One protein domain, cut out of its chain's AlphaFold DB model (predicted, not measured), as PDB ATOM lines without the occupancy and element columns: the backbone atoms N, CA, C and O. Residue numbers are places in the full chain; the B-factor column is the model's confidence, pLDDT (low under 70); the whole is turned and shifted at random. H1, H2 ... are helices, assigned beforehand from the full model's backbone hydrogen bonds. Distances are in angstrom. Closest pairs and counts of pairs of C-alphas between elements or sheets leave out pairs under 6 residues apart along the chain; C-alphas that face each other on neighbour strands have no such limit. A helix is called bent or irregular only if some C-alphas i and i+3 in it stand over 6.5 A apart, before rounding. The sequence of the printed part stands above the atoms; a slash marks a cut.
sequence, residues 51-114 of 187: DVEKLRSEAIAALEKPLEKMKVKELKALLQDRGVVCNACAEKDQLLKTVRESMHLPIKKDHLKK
ATOM      1  N   ASP A  51      57.436  57.488 -18.537       89.88
ATOM      2  CA  ASP A  51      56.582  58.099 -19.565       89.88
ATOM      3  C   ASP A  51      55.490  57.133 -20.042       89.88
ATOM      4  O   ASP A  51      54.368  57.546 -20.347       89.88
ATOM      5  N   VAL A  52      55.799  55.833 -20.102       85.94
ATOM      6  CA  VAL A  52      54.834  54.800 -20.500       85.94
ATOM      7  C   VAL A  52      53.732  54.665 -19.451       85.94
ATOM      8  O   VAL A  52      52.552  54.605 -19.808       85.94
ATOM      9  N   GLU A  53      54.083  54.675 -18.165       89.06
ATOM     10  CA  GLU A  53      53.103  54.603 -17.077       89.06
ATOM     11  C   GLU A  53      52.238  55.871 -17.006       89.06
ATOM     12  O   GLU A  53      51.019  55.801 -16.811       89.06
ATOM     13  N   LYS A  54      52.828  57.043 -17.269       92.38
ATOM     14  CA  LYS A  54      52.080  58.299 -17.371       92.38
ATOM     15  C   LYS A  54      51.062  58.261 -18.513       92.38
ATOM     16  O   LYS A  54      49.883  58.515 -18.285       92.38
ATOM     17  N   LEU A  55      51.468  57.835 -19.710       89.12
ATOM     18  CA  LEU A  55      50.554  57.690 -20.850       89.12
ATOM     19  C   LEU A  55      49.444  56.665 -20.576       89.12
ATOM     20  O   LEU A  55      48.296  56.864 -20.976       89.12
ATOM     21  N   ARG A  56      49.760  55.577 -19.867       85.31
ATOM     22  CA  ARG A  56      48.777  54.558 -19.487       85.31
ATOM     23  C   ARG A  56      47.745  55.107 -18.504       85.31
ATOM     24  O   ARG A  56      46.550  54.896 -18.708       85.31
ATOM     25  N   SER A  57      48.187  55.807 -17.462       87.56
ATOM     26  CA  SER A  57      47.292  56.404 -16.465       87.56
ATOM     27  C   SER A  57      46.420  57.517 -17.058       87.56
ATOM     28  O   SER A  57      45.218  57.550 -16.793       87.56
ATOM     29  N   GLU A  58      46.969  58.356 -17.940       89.75
ATOM     30  CA  GLU A  58      46.218  59.383 -18.675       89.75
ATOM     31  C   GLU A  58      45.161  58.768 -19.603       89.75
ATOM     32  O   GLU A  58      44.005  59.200 -19.602       89.75
ATOM     33  N   ALA A  59      45.512  57.705 -20.335       85.31
ATOM     34  CA  ALA A  59      44.568  56.984 -21.185       85.31
ATOM     35  C   ALA A  59      43.435  56.337 -20.370       85.31
ATOM     36  O   ALA A  59      42.272  56.391 -20.777       85.31
ATOM     37  N   ILE A  60      43.737  55.760 -19.201       83.94
ATOM     38  CA  ILE A  60      42.715  55.201 -18.306       83.94
ATOM     39  C   ILE A  60      41.794  56.316 -17.794       83.94
ATOM     40  O   ILE A  60      40.575  56.180 -17.896       83.94
ATOM     41  N   ALA A  61      42.344  57.444 -17.333       88.06
ATOM     42  CA  ALA A  61      41.563  58.578 -16.833       88.06
ATOM     43  C   ALA A  61      40.649  59.194 -17.911       88.06
ATOM     44  O   ALA A  61      39.508  59.577 -17.631       88.06
ATOM     45  N   ALA A  62      41.110  59.249 -19.165       88.00
ATOM     46  CA  ALA A  62      40.301  59.700 -20.295       88.00
ATOM     47  C   ALA A  62      39.102  58.771 -20.568       88.00
ATOM     48  O   ALA A  62      38.045  59.241 -20.998       88.00
ATOM     49  N   LEU A  63      39.234  57.474 -20.271       84.19
ATOM     50  CA  LEU A  63      38.181  56.470 -20.437       84.19
ATOM     51  C   LEU A  63      37.194  56.410 -19.259       84.19
ATOM     52  O   LEU A  63      36.073  55.938 -19.438       84.19
ATOM     53  N   GLU A  64      37.528  56.929 -18.076       87.25
ATOM     54  CA  GLU A  64      36.605  56.901 -16.929       87.25
ATOM     55  C   GLU A  64      35.370  57.793 -17.132       87.25
ATOM     56  O   GLU A  64      34.238  57.359 -16.905       87.25
ATOM     57  N   LYS A  65      35.564  59.010 -17.655       88.94
ATOM     58  CA  LYS A  65      34.473  59.967 -17.926       88.94
ATOM     59  C   LYS A  65      33.396  59.427 -18.885       88.94
ATOM     60  O   LYS A  65      32.211  59.655 -18.621       88.94
ATOM     61  N   PRO A  66      33.729  58.762 -20.010       90.69
ATOM     62  CA  PRO A  66      32.713  58.170 -20.875       90.69
ATOM     63  C   PRO A  66      32.053  56.933 -20.254       90.69
ATOM     64  O   PRO A  66      30.851  56.756 -20.448       90.69
ATOM     65  N   LEU A  67      32.773  56.119 -19.471       93.12
ATOM     66  CA  LEU A  67      32.203  54.926 -18.826       93.12
ATOM     67  C   LEU A  67      31.076  55.279 -17.846       93.12
ATOM     68  O   LEU A  67      30.041  54.614 -17.827       93.12
ATOM     69  N   GLU A  68      31.217  56.362 -17.083       95.00
ATOM     70  CA  GLU A  68      30.172  56.818 -16.157       95.00
ATOM     71  C   GLU A  68      28.891  57.269 -16.874       95.00
ATOM     72  O   GLU A  68      27.785  57.094 -16.352       95.00
ATOM     73  N   LYS A  69      29.010  57.792 -18.099       96.12
ATOM     74  CA  LYS A  69      27.869  58.241 -18.912       96.12
ATOM     75  C   LYS A  69      27.136  57.094 -19.611       96.12
ATOM     76  O   LYS A  69      25.976  57.268 -19.981       96.12
ATOM     77  N   MET A  70      27.772  55.931 -19.760       95.19
ATOM     78  CA  MET A  70      27.170  54.768 -20.413       95.19
ATOM     79  C   MET A  70      25.991  54.192 -19.621       95.19
ATOM     80  O   MET A  70      25.905  54.259 -18.384       95.19
ATOM     81  N   LYS A  71      25.054  53.592 -20.354       97.00
ATOM     82  CA  LYS A  71      23.906  52.879 -19.785       97.00
ATOM     83  C   LYS A  71      24.345  51.512 -19.256       97.00
ATOM     84  O   LYS A  71      25.255  50.883 -19.783       97.00
ATOM     85  N   VAL A  72      23.613  50.977 -18.275       95.81
ATOM     86  CA  VAL A  72      23.867  49.636 -17.697       95.81
ATOM     87  C   VAL A  72      23.918  48.532 -18.764       95.81
ATOM     88  O   VAL A  72      24.699  47.593 -18.644       95.81
ATOM     89  N   LYS A  73      23.114  48.650 -19.830       95.81
ATOM     90  CA  LYS A  73      23.114  47.695 -20.951       95.81
ATOM     91  C   LYS A  73      24.439  47.698 -21.725       95.81
ATOM     92  O   LYS A  73      24.928  46.631 -22.068       95.81
ATOM     93  N   GLU A  74      25.016  48.874 -21.955       95.56
ATOM     94  CA  GLU A  74      26.289  49.041 -22.672       95.56
ATOM     95  C   GLU A  74      27.455  48.518 -21.828       95.56
ATOM     96  O   GLU A  74      28.293  47.775 -22.328       95.56
ATOM     97  N   LEU A  75      27.452  48.799 -20.518       96.56
ATOM     98  CA  LEU A  75      28.449  48.256 -19.586       96.56
ATOM     99  C   LEU A  75      28.424  46.719 -19.550       96.56
ATOM    100  O   LEU A  75      29.475  46.081 -19.557       96.56
ATOM    101  N   LYS A  76      27.233  46.107 -19.564       95.75
ATOM    102  CA  LYS A  76      27.091  44.645 -19.656       95.75
ATOM    103  C   LYS A  76      27.572  44.094 -21.001       95.75
ATOM    104  O   LYS A  76      28.187  43.033 -21.007       95.75
ATOM    105  N   ALA A  77      27.338  44.806 -22.104       94.19
ATOM    106  CA  ALA A  77      27.842  44.416 -23.420       94.19
ATOM    107  C   ALA A  77      29.381  44.415 -23.456       94.19
ATOM    108  O   ALA A  77      29.965  43.424 -23.877       94.19
ATOM    109  N   LEU A  78      30.037  45.440 -22.894       94.31
ATOM    110  CA  LEU A  78      31.503  45.489 -22.787       94.31
ATOM    111  C   LEU A  78      32.085  44.309 -21.999       94.31
ATOM    112  O   LEU A  78      33.094  43.728 -22.399       94.31
ATOM    113  N   LEU A  79      31.451  43.937 -20.884       95.94
ATOM    114  CA  LEU A  79      31.853  42.756 -20.116       95.94
ATOM    115  C   LEU A  79      31.660  41.476 -20.933       95.94
ATOM    116  O   LEU A  79      32.550  40.626 -20.965       95.94
ATOM    117  N   GLN A  80      30.536  41.366 -21.641       94.94
ATOM    118  CA  GLN A  80      30.212  40.206 -22.459       94.94
ATOM    119  C   GLN A  80      31.165  40.036 -23.651       94.94
ATOM    120  O   GLN A  80      31.591  38.914 -23.912       94.94
ATOM    121  N   ASP A  81      31.573  41.121 -24.311       94.12
ATOM    122  CA  ASP A  81      32.529  41.092 -25.427       94.12
ATOM    123  C   ASP A  81      33.906  40.573 -24.985       94.12
ATOM    124  O   ASP A  81      34.604  39.874 -25.726       94.12
ATOM    125  N   ARG A  82      34.274  40.844 -23.730       95.56
ATOM    126  CA  ARG A  82      35.465  40.284 -23.069       95.56
ATOM    127  C   ARG A  82      35.204  38.926 -22.420       95.56
ATOM    128  O   ARG A  82      36.118  38.256 -21.948       95.56
ATOM    129  N   GLY A  83      33.949  38.495 -22.415       94.94
ATOM    130  CA  GLY A  83      33.506  37.225 -21.874       94.94
ATOM    131  C   GLY A  83      33.513  37.122 -20.357       94.94
ATOM    132  O   GLY A  83      33.602  36.005 -19.849       94.94
ATOM    133  N   VAL A  84      33.430  38.256 -19.667       96.50
ATOM    134  CA  VAL A  84      33.183  38.353 -18.231       96.50
ATOM    135  C   VAL A  84      31.677  38.496 -18.030       96.50
ATOM    136  O   VAL A  84      31.035  39.344 -18.643       96.50
ATOM    137  N   VAL A  85      31.087  37.670 -17.171       94.62
ATOM    138  CA  VAL A  85      29.664  37.775 -16.823       94.62
ATOM    139  C   VAL A  85      29.573  38.175 -15.361       94.62
ATOM    140  O   VAL A  85      29.971  37.409 -14.487       94.62
ATOM    141  N   CYS A  86      29.053  39.372 -15.080       95.06
ATOM    142  CA  CYS A  86      28.795  39.763 -13.698       95.06
ATOM    143  C   CYS A  86      27.392  39.325 -13.265       95.06
ATOM    144  O   CYS A  86      26.402  39.977 -13.599       95.06
ATOM    145  N   ASN A  87      27.316  38.240 -12.492       92.50
ATOM    146  CA  ASN A  87      26.060  37.749 -11.911       92.50
ATOM    147  C   ASN A  87      25.674  38.485 -10.618       92.50
ATOM    148  O   ASN A  87      24.499  38.531 -10.270       92.50
ATOM    149  N   ALA A  88      26.653  39.065  -9.916       92.50
ATOM    150  CA  ALA A  88      26.470  39.673  -8.596       92.50
ATOM    151  C   ALA A  88      26.362  41.211  -8.614       92.50
ATOM    152  O   ALA A  88      26.172  41.815  -7.565       92.50
ATOM    153  N   CYS A  89      26.475  41.856  -9.780       94.88
ATOM    154  CA  CYS A  89      26.423  43.312  -9.870       94.88
ATOM    155  C   CYS A  89      24.967  43.805  -9.877       94.88
ATOM    156  O   CYS A  89      24.324  43.829 -10.933       94.88
ATOM    157  N   ALA A  90      24.447  44.202  -8.715       94.00
ATOM    158  CA  ALA A  90      23.119  44.813  -8.599       94.00
ATOM    159  C   ALA A  90      23.151  46.313  -8.938       94.00
ATOM    160  O   ALA A  90      22.225  46.846  -9.549       94.00
ATOM    161  N   GLU A  91      24.247  46.982  -8.584       96.69
ATOM    162  CA  GLU A  91      24.410  48.428  -8.718       96.69
ATOM    163  C   GLU A  91      25.308  48.798  -9.904       96.69
ATOM    164  O   GLU A  91      26.202  48.046 -10.310       96.69
ATOM    165  N   LYS A  92      25.094  49.996 -10.460       95.88
ATOM    166  CA  LYS A  92      25.888  50.508 -11.588       95.88
ATOM    167  C   LYS A  92      27.366  50.680 -11.214       95.88
ATOM    168  O   LYS A  92      28.230  50.402 -12.042       95.88
ATOM    169  N   ASP A  93      27.659  51.061  -9.976       96.31
ATOM    170  CA  ASP A  93      29.035  51.289  -9.519       96.31
ATOM    171  C   ASP A  93      29.842  49.988  -9.442       96.31
ATOM    172  O   ASP A  93      31.028  49.966  -9.770       96.31
ATOM    173  N   GLN A  94      29.190  48.874  -9.090       96.81
ATOM    174  CA  GLN A  94      29.803  47.543  -9.110       96.81
ATOM    175  C   GLN A  94      30.139  47.115 -10.544       96.81
ATOM    176  O   GLN A  94      31.253  46.668 -10.807       96.81
ATOM    177  N   LEU A  95      29.219  47.345 -11.492       96.94
ATOM    178  CA  LEU A  95      29.465  47.125 -12.923       96.94
ATOM    179  C   LEU A  95      30.652  47.946 -13.433       96.94
ATOM    180  O   LEU A  95      31.483  47.413 -14.160       96.94
ATOM    181  N   LEU A  96      30.747  49.224 -13.055       96.12
ATOM    182  CA  LEU A  96      31.854  50.088 -13.466       96.12
ATOM    183  C   LEU A  96      33.202  49.572 -12.960       96.12
ATOM    184  O   LEU A  96      34.153  49.534 -13.740       96.12
ATOM    185  N   LYS A  97      33.283  49.121 -11.702       95.56
ATOM    186  CA  LYS A  97      34.504  48.514 -11.144       95.56
ATOM    187  C   LYS A  97      34.925  47.279 -11.938       95.56
ATOM    188  O   LYS A  97      36.051  47.229 -12.423       95.56
ATOM    189  N   THR A  98      34.000  46.351 -12.186       96.38
ATOM    190  CA  THR A  98      34.288  45.150 -12.985       96.38
ATOM    191  C   THR A  98      34.667  45.495 -14.427       96.38
ATOM    192  O   THR A  98      35.541  44.858 -15.009       96.38
ATOM    193  N   VAL A  99      34.053  46.521 -15.029       95.88
ATOM    194  CA  VAL A  99      34.436  46.987 -16.369       95.88
ATOM    195  C   VAL A  99      35.873  47.501 -16.363       95.88
ATOM    196  O   VAL A  99      36.634  47.066 -17.224       95.88
ATOM    197  N   ARG A 100      36.261  48.342 -15.390       93.94
ATOM    198  CA  ARG A 100      37.637  48.856 -15.238       93.94
ATOM    199  C   ARG A 100      38.639  47.719 -15.061       93.94
ATOM    200  O   ARG A 100      39.633  47.673 -15.781       93.94
ATOM    201  N   GLU A 101      38.329  46.763 -14.192       93.94
ATOM    202  CA  GLU A 101      39.134  45.555 -14.001       93.94
ATOM    203  C   GLU A 101      39.233  44.742 -15.290       93.94
ATOM    204  O   GLU A 101      40.301  44.263 -15.620       93.94
ATOM    205  N   SER A 102      38.170  44.637 -16.085       95.00
ATOM    206  CA  SER A 102      38.197  43.858 -17.327       95.00
ATOM    207  C   SER A 102      38.845  44.570 -18.525       95.00
ATOM    208  O   SER A 102      39.058  43.923 -19.543       95.00
ATOM    209  N   MET A 103      39.152  45.875 -18.461       91.50
ATOM    210  CA  MET A 103      39.607  46.669 -19.623       91.50
ATOM    211  C   MET A 103      40.849  46.121 -20.324       91.50
ATOM    212  O   MET A 103      41.006  46.327 -21.525       91.50
ATOM    213  N   HIS A 104      41.708  45.424 -19.589       89.75
ATOM    214  CA  HIS A 104      42.953  44.867 -20.106       89.75
ATOM    215  C   HIS A 104      42.793  43.471 -20.735       89.75
ATOM    216  O   HIS A 104      43.748  42.954 -21.311       89.75
ATOM    217  N   LEU A 105      41.620  42.841 -20.619       93.69
ATOM    218  CA  LEU A 105      41.378  41.505 -21.165       93.69
ATOM    219  C   LEU A 105      41.150  41.563 -22.685       93.69
ATOM    220  O   LEU A 105      40.479  42.477 -23.177       93.69
ATOM    221  N   PRO A 106      41.652  40.571 -23.443       94.25
ATOM    222  CA  PRO A 106      41.418  40.493 -24.878       94.25
ATOM    223  C   PRO A 106      39.934  40.247 -25.190       94.25
ATOM    224  O   PRO A 106      39.241  39.505 -24.494       94.25
ATOM    225  N   ILE A 107      39.455  40.850 -26.279       93.81
ATOM    226  CA  ILE A 107      38.082  40.668 -26.771       93.81
ATOM    227  C   ILE A 107      37.932  39.256 -27.355       93.81
ATOM    228  O   ILE A 107      38.778  38.799 -28.132       93.81
ATOM    229  N   LYS A 108      36.845  38.556 -27.011       92.81
ATOM    230  CA  LYS A 108      36.562  37.218 -27.544       92.81
ATOM    231  C   LYS A 108      36.196  37.296 -29.030       92.81
ATOM    232  O   LYS A 108      35.358  38.093 -29.449       92.81
ATOM    233  N   LYS A 109      36.785  36.403 -29.833       85.50
ATOM    234  CA  LYS A 109      36.585  36.334 -31.298       85.50
ATOM    235  C   LYS A 109      35.140  36.067 -31.713       85.50
ATOM    236  O   LYS A 109      34.738  36.457 -32.806       85.50
ATOM    237  N   ASP A 110      34.354  35.454 -30.840       84.69
ATOM    238  CA  ASP A 110      32.955  35.129 -31.119       84.69
ATOM    239  C   ASP A 110      32.081  36.386 -31.224       84.69
ATOM    240  O   ASP A 110      31.144  36.430 -32.020       84.69
ATOM    241  N   HIS A 111      32.435  37.440 -30.485       76.38
ATOM    242  CA  HIS A 111      31.726  38.719 -30.486       76.38
ATOM    243  C   HIS A 111      32.144  39.628 -31.646       76.38
ATOM    244  O   HIS A 111      31.317  40.364 -32.185       76.38
ATOM    245  N   LEU A 112      33.388  39.495 -32.116       74.00
ATOM    246  CA  LEU A 112      33.891  40.216 -33.291       74.00
ATOM    247  C   LEU A 112      33.102  39.890 -34.569       74.00
ATOM    248  O   LEU A 112      32.993  40.738 -35.447       74.00
ATOM    249  N   LYS A 113      32.482  38.705 -34.659       70.75
ATOM    250  CA  LYS A 113      31.619  38.330 -35.793       70.75
ATOM    251  C   LYS A 113      30.278  39.067 -35.813       70.75
ATOM    252  O   LYS A 113      29.631  39.117 -36.851       70.75
ATOM    253  N   LYS A 114      29.833  39.584 -34.664       66.38
ATOM    254  CA  LYS A 114      28.509  40.200 -34.501       66.38
ATOM    255  C   LYS A 114      28.509  41.701 -34.740       66.38
ATOM    256  O   LYS A 114      27.450  42.273 -34.994       66.38
TER     257      LYS A 114
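AT A GLANCE: This is residues 51 to 114 of the 187 residues of the protein "Hypothetical protein" of Hemiselmis andersenii (UniProt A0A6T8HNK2). A long helix, H1, sticks out at its first end, residues 51 to 59, as a free arm; near its other end sits a small pair of helices, H2 and H3, side by side and running the same way, and the short H4 lies beyond the last residue of H2. The printed part has 64 residues with four named helices in the order H1, H2, H3, H4 and no named strand, and its class is all helix. It is only just compact, close to loose, with a radius of gyration of the C-alphas of 12.6 A and spans of 36 by 28 by 18 A.

IN THESE COORDINATES: Find C-alpha 51 at (56.582, 58.099, -19.565); from there H1, residues 51 to 69, runs 28.7 A to C-alpha 69 at (27.869, 58.241, -18.912). H1 is neither bent nor irregular, but only just: C-alphas 62 and 65 are 6.3 A apart. Next look for H2, residues 72 to 81, 14.4 A long, and H3, residues 92 to 102, 15.1 A long. H4, residues 109 to 112, ends at C-alpha 112, (33.891, 40.216, -33.291).

HOW THE PARTS SIT: Start at Leu 67 of H1: its C-alpha is 7.2 A from that of Leu 96 in H3, the closest pair of these two helices, which are close but not clearly touching, at a shallow tilt of 31 degrees, opposite ways. H1 and H2 are also close but not clearly touching, closest at the C-alphas of Leu 67 and Leu 75, 7.7 A, with a steep tilt of 46 degrees, opposite ways. H2 and H3 touch, closest at the C-alphas of Leu 79 and Val 99, 6.2 A, at a shallow tilt of 21 degrees, the same way. H4 is close to H2 but not clearly touching, with the C-alphas of Asp 81 and His 111 5.6 A apart; it is apart from H1 and H3. In H2 and H3 every O i to N i+4 pair is within hydrogen-bond range, in H1 12 of 15, and H4 is too short for such a pair.

THE WHOLE: The two C-alphas farthest apart are those of Asp 51 and Ala 90, 37.6 A. The printed part has no cut; the link from H1 to H2 is tight, and those from H2 to H3 and from H3 to H4 are short. The mean pLDDT of the printed part is 91.4, and residue 114 is under 70.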